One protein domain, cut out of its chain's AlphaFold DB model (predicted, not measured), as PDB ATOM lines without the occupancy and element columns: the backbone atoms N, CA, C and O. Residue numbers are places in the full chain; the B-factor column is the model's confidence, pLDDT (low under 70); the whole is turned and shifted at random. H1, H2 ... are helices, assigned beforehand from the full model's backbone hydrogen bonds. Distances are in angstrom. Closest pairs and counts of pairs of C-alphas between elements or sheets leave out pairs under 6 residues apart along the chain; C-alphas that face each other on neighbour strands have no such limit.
ATOM      1  N   GLU A 117     116.577 107.041 105.158       93.00
ATOM      2  CA  GLU A 117     116.016 107.409 103.860       93.00
ATOM      3  C   GLU A 117     116.506 106.471 102.755       93.00
ATOM      4  O   GLU A 117     115.692 105.972 101.979       93.00
ATOM      5  N   PHE A 118     117.799 106.128 102.750       93.31
ATOM      6  CA  PHE A 118     118.358 105.179 101.787       93.31
ATOM      7  C   PHE A 118     117.694 103.801 101.902       93.31
ATOM      8  O   PHE A 118     117.307 103.209 100.897       93.31
ATOM      9  N   TRP A 119     117.497 103.291 103.122       94.25
ATOM     10  CA  TRP A 119     116.835 101.996 103.329       94.25
ATOM     11  C   TRP A 119     115.360 102.011 102.922       94.25
ATOM     12  O   TRP A 119     114.859 101.017 102.390       94.25
ATOM     13  N   LEU A 120     114.663 103.128 103.145       93.31
ATOM     14  CA  LEU A 120     113.280 103.301 102.704       93.31
ATOM     15  C   LEU A 120     113.178 103.353 101.178       93.31
ATOM     16  O   LEU A 120     112.312 102.683 100.614       93.31
ATOM     17  N   LEU A 121     114.069 104.098 100.525       92.88
ATOM     18  CA  LEU A 121     114.131 104.184  99.070       92.88
ATOM     19  C   LEU A 121     114.464 102.814  98.465       92.88
ATOM     20  O   LEU A 121     113.711 102.329  97.628       92.88
ATOM     21  N   LYS A 122     115.474 102.109  98.998       93.25
ATOM     22  CA  LYS A 122     115.864 100.744  98.591       93.25
ATOM     23  C   LYS A 122     114.722  99.722  98.699       93.25
ATOM     24  O   LYS A 122     114.677  98.736  97.958       93.25
ATOM     25  N   ALA A 123     113.814  99.917  99.657       91.75
ATOM     26  CA  ALA A 123     112.650  99.055  99.845       91.75
ATOM     27  C   ALA A 123     111.548  99.298  98.799       91.75
ATOM     28  O   ALA A 123     110.763  98.384  98.526       91.75
ATOM     29  N   ILE A 124     111.477 100.506  98.232       90.56
ATOM     30  CA  ILE A 124     110.530 100.874  97.172       90.56
ATOM     31  C   ILE A 124     111.144 100.563  95.803       90.56
ATOM     32  O   ILE A 124     110.528  99.844  95.018       90.56
ATOM     33  N   ASP A 125     112.374 101.013  95.573       90.12
ATOM     34  CA  ASP A 125     113.165 100.745  94.380       90.12
ATOM     35  C   ASP A 125     114.460 100.000  94.738       90.12
ATOM     36  O   ASP A 125     115.378 100.514  95.377       90.12
ATOM     37  N   ARG A 126     114.558  98.747  94.287       89.38
ATOM     38  CA  ARG A 126     115.728  97.898  94.562       89.38
ATOM     39  C   ARG A 126     116.947  98.257  93.715       89.38
ATOM     40  O   ARG A 126     118.045  97.803  94.062       89.38
ATOM     41  N   SER A 127     116.763  98.998  92.622       90.00
ATOM     42  CA  SER A 127     117.826  99.337  91.669       90.00
ATOM     43  C   SER A 127     118.799 100.392  92.209       90.00
ATOM     44  O   SER A 127     119.970 100.379  91.841       90.00
ATOM     45  N   VAL A 128     118.343 101.186  93.178       91.19
ATOM     46  CA  VAL A 128     119.078 102.234  93.899       91.19
ATOM     47  C   VAL A 128     120.417 101.724  94.435       91.19
ATOM     48  O   VAL A 128     120.454 100.758  95.210       91.19
ATOM     49  N   ASN A 129     121.526 102.355  94.051       91.75
ATOM     50  CA  ASN A 129     122.862 101.992  94.516       91.75
ATOM     51  C   ASN A 129     123.375 102.993  95.560       91.75
ATOM     52  O   ASN A 129     123.075 104.177  95.516       91.75
ATOM     53  N   ILE A 130     124.173 102.510  96.513       88.75
ATOM     54  CA  ILE A 130     124.775 103.353  97.552       88.75
ATOM     55  C   ILE A 130     125.723 104.402  96.965       88.75
ATOM     56  O   ILE A 130     125.772 105.520  97.460       88.75
ATOM     57  N   MET A 131     126.433 104.051  95.891       89.94
ATOM     58  CA  MET A 131     127.422 104.927  95.258       89.94
ATOM     59  C   MET A 131     126.808 106.134  94.541       89.94
ATOM     60  O   MET A 131     127.542 107.059  94.222       89.94
ATOM     61  N   ASP A 132     125.495 106.131  94.295       91.88
ATOM     62  CA  ASP A 132     124.814 107.252  93.638       91.88
ATOM     63  C   ASP A 132     124.523 108.396  94.625       91.88
ATOM     64  O   ASP A 132     124.409 109.545  94.215       91.88
ATOM     65  N   TYR A 133     124.454 108.089  95.928       92.88
ATOM     66  CA  TYR A 133     124.106 109.045  96.990       92.88
ATOM     67  C   TYR A 133     125.228 109.269  98.007       92.88
ATOM     68  O   TYR A 133     125.149 110.183  98.824       92.88
ATOM     69  N   TRP A 134     126.251 108.414  98.018       92.62
ATOM     70  CA  TRP A 134     127.408 108.555  98.894       92.62
ATOM     71  C   TRP A 134     128.574 109.188  98.138       92.62
ATOM     72  O   TRP A 134     129.136 108.567  97.232       92.62
ATOM     73  N   ASP A 135     128.998 110.382  98.557       89.94
ATOM     74  CA  ASP A 135     130.234 110.980  98.062       89.94
ATOM     75  C   ASP A 135     131.425 110.474  98.887       89.94
ATOM     76  O   ASP A 135     131.616 110.836 100.051       89.94
ATOM     77  N   ALA A 136     132.260 109.634  98.272       86.31
ATOM     78  CA  ALA A 136     133.487 109.131  98.888       86.31
ATOM     79  C   ALA A 136     134.559 110.221  99.093       86.31
ATOM     80  O   ALA A 136     135.450 110.055  99.925       86.31
ATOM     81  N   THR A 137     134.484 111.332  98.358       87.31
ATOM     82  CA  THR A 137     135.393 112.479  98.491       87.31
ATOM     83  C   THR A 137     135.055 113.270  99.748       87.31
ATOM     84  O   THR A 137     135.924 113.522 100.588       87.31
ATOM     85  N   GLU A 138     133.778 113.620  99.903       87.81
ATOM     86  CA  GLU A 138     133.280 114.433 101.019       87.81
ATOM     87  C   GLU A 138     132.921 113.598 102.257       87.81
ATOM     88  O   GLU A 138     132.760 114.141 103.348       87.81
ATOM     89  N   HIS A 139     132.870 112.270 102.113       86.12
ATOM     90  CA  HIS A 139     132.408 111.337 103.142       86.12
ATOM     91  C   HIS A 139     131.027 111.723 103.687       86.12
ATOM     92  O   HIS A 139     130.759 111.624 104.892       86.12
ATOM     93  N   GLN A 140     130.150 112.169 102.791       89.75
ATOM     94  CA  GLN A 140     128.831 112.677 103.121       89.75
ATOM     95  C   GLN A 140     127.772 112.053 102.212       89.75
ATOM     96  O   GLN A 140     128.024 111.693 101.064       89.75
ATOM     97  N   TRP A 141     126.575 111.897 102.771       91.25
ATOM     98  CA  TRP A 141     125.391 111.482 102.036       91.25
ATOM     99  C   TRP A 141     124.717 112.695 101.396       91.25
ATOM    100  O   TRP A 141     124.495 113.698 102.081       91.25
ATOM    101  N   ASP A 142     124.337 112.572 100.126       94.56
ATOM    102  CA  ASP A 142     123.424 113.499  99.461       94.56
ATOM    103  C   ASP A 142     122.000 113.280  99.995       94.56
ATOM    104  O   ASP A 142     121.213 112.471  99.496       94.56
ATOM    105  N   MET A 143     121.703 113.966 101.099       93.06
ATOM    106  CA  MET A 143     120.407 113.876 101.767       93.06
ATOM    107  C   MET A 143     119.286 114.484 100.926       93.06
ATOM    108  O   MET A 143     118.163 113.985 100.985       93.06
ATOM    109  N   ASP A 144     119.577 115.532 100.154       94.12
ATOM    110  CA  ASP A 144     118.570 116.215  99.342       94.12
ATOM    111  C   ASP A 144     118.121 115.306  98.190       94.12
ATOM    112  O   ASP A 144     116.916 115.113  98.004       94.12
ATOM    113  N   GLY A 145     119.068 114.648  97.509       94.44
ATOM    114  CA  GLY A 145     118.766 113.647  96.482       94.44
ATOM    115  C   GLY A 145     117.988 112.442  97.026       94.44
ATOM    116  O   GLY A 145     116.978 112.040  96.453       94.44
ATOM    117  N   LEU A 146     118.388 111.905  98.189       93.31
ATOM    118  CA  LEU A 146     117.685 110.776  98.818       93.31
ATOM    119  C   LEU A 146     116.226 111.092  99.165       93.31
ATOM    120  O   LEU A 146     115.356 110.227  99.025       93.31
ATOM    121  N   VAL A 147     115.955 112.296  99.672       93.75
ATOM    122  CA  VAL A 147     114.598 112.715 100.044       93.75
ATOM    123  C   VAL A 147     113.739 112.940  98.801       93.75
ATOM    124  O   VAL A 147     112.579 112.513  98.803       93.75
ATOM    125  N   ASP A 148     114.294 113.560  97.757       95.56
ATOM    126  CA  ASP A 148     113.588 113.810  96.496       95.56
ATOM    127  C   ASP A 148     113.196 112.497  95.803       95.56
ATOM    128  O   ASP A 148     112.019 112.259  95.520       95.56
ATOM    129  N   ASP A 149     114.138 111.562  95.665       94.12
ATOM    130  CA  ASP A 149     113.859 110.260  95.053       94.12
ATOM    131  C   ASP A 149     112.875 109.425  95.874       94.12
ATOM    132  O   ASP A 149     112.013 108.732  95.329       94.12
ATOM    133  N   LEU A 150     112.936 109.512  97.203       92.38
ATOM    134  CA  LEU A 150     111.975 108.846  98.077       92.38
ATOM    135  C   LEU A 150     110.566 109.432  97.940       92.38
ATOM    136  O   LEU A 150     109.586 108.689  98.064       92.38
ATOM    137  N   HIS A 151     110.445 110.736  97.691       93.56
ATOM    138  CA  HIS A 151     109.167 111.364  97.379       93.56
ATOM    139  C   HIS A 151     108.639 110.868  96.027       93.56
ATOM    140  O   HIS A 151     107.548 110.292  95.994       93.56
ATOM    141  N   ASN A 152     109.452 110.956  94.972       91.38
ATOM    142  CA  ASN A 152     109.105 110.515  93.619       91.38
ATOM    143  C   ASN A 152     108.690 109.033  93.593       91.38
ATOM    144  O   ASN A 152     107.601 108.688  93.130       91.38
ATOM    145  N   ALA A 153     109.479 108.151  94.211       91.12
ATOM    146  CA  ALA A 153     109.198 106.716  94.264       91.12
ATOM    147  C   ALA A 153     107.894 106.386  95.018       91.12
ATOM    148  O   ALA A 153     107.196 105.415  94.699       91.12
ATOM    149  N   ARG A 154     107.530 107.183  96.033       89.94
ATOM    150  CA  ARG A 154     106.244 107.033  96.734       89.94
ATOM    151  C   ARG A 154     105.077 107.471  95.864       89.94
ATOM    152  O   ARG A 154     104.056 106.781  95.869       89.94
ATOM    153  N   GLU A 155     105.215 108.580  95.146       90.88
ATOM    154  CA  GLU A 155     104.180 109.077  94.241       90.88
ATOM    155  C   GLU A 155     103.934 108.110  93.082       90.88
ATOM    156  O   GLU A 155     102.785 107.748  92.824       90.88
ATOM    157  N   GLU A 156     104.995 107.594  92.463       88.50
ATOM    158  CA  GLU A 156     104.894 106.589  91.399       88.50
ATOM    159  C   GLU A 156     104.203 105.314  91.885       88.50
ATOM    160  O   GLU A 156     103.299 104.787  91.230       88.50
ATOM    161  N   ARG A 157     104.568 104.830  93.078       85.81
ATOM    162  CA  ARG A 157     103.923 103.655  93.673       85.81
ATOM    163  C   ARG A 157     102.455 103.916  94.010       85.81
ATOM    164  O   ARG A 157     101.626 103.021  93.835       85.81
ATOM    165  N   ALA A 158     102.128 105.113  94.493       83.69
ATOM    166  CA  ALA A 158     100.751 105.508  94.764       83.69
ATOM    167  C   ALA A 158      99.925 105.588  93.468       83.69
ATOM    168  O   ALA A 158      98.805 105.077  93.432       83.69
ATOM    169  N   ALA A 159     100.491 106.133  92.389       78.12
ATOM    170  CA  ALA A 159      99.862 106.185  91.069       78.12
ATOM    171  C   ALA A 159      99.685 104.789  90.437       78.12
ATOM    172  O   ALA A 159      98.671 104.501  89.794       78.12
ATOM    173  N   ALA A 160     100.636 103.876  90.658       75.38
ATOM    174  CA  ALA A 160     100.514 102.488  90.217       75.38
ATOM    175  C   ALA A 160      99.393 101.738  90.964       75.38
ATOM    176  O   ALA A 160      98.682 100.928  90.366       75.38
ATOM    177  N   ALA A 161      99.194 102.031  92.254       68.75
ATOM    178  CA  ALA A 161      98.142 101.409  93.058       68.75
ATOM    179  C   ALA A 161      96.727 101.825  92.614       68.75
ATOM    180  O   ALA A 161      95.816 101.000  92.640       68.75
TER     181      ALA A 161
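What this domain is: This is residues 117 to 161 of the 175 residues of an uncharacterized protein of Perkinsus olseni (UniProt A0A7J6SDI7). A short helix, H1, packs side by side on one long helix, H2, and the long link between them folds back past H1 and sticks out beyond the beginning of H2 as a narrow loop, residues 135 to 140. H2 and this loop together make the length of a rod that spans 39 by 17 by 12 A. The printed part has 45 residues, with two named helices in the order H1, H2 and no named strand; the class is all helix. The whole is only just loose, close to compact, with a radius of gyration of the C-alphas of 11.3 A.

How they stand to each other: H1, residues 117 to 124, and H2, residues 143 to 161, touch, with 12 pairs of C-alphas within 8 A. Their closest C-alphas, those of Leu 121 and Leu 150, are 5.2 A apart. The two helices run the same way at a shallow tilt of 23 degrees, and their centres are 9.7 A apart. In the link, residues 134 to 135 pair with residues 140 to 141, antiparallel. Residues 135 to 140 stand free. In both H1 and H2 every O i to N i+4 pair is within hydrogen-bond range.

Where its parts are: H1 begins at C-alpha 117, at (116.016, 107.409, 103.860), and measures 10.8 A from first to last C-alpha. Residues 125 to 142 hold no named element. H2 begins at C-alpha 143, at (120.407, 113.876, 101.767), and ends 27.0 A away at C-alpha 161, at (98.142, 101.409, 93.058).

The domain as a whole: The two C-alphas farthest apart, those of Thr 137 and Ala 161, are 39.2 A apart. The link from H1 to H2, with 18 residues, is long. The printed part has no cut. The mean pLDDT of the printed part is 90.0, and residue 161 is under 70.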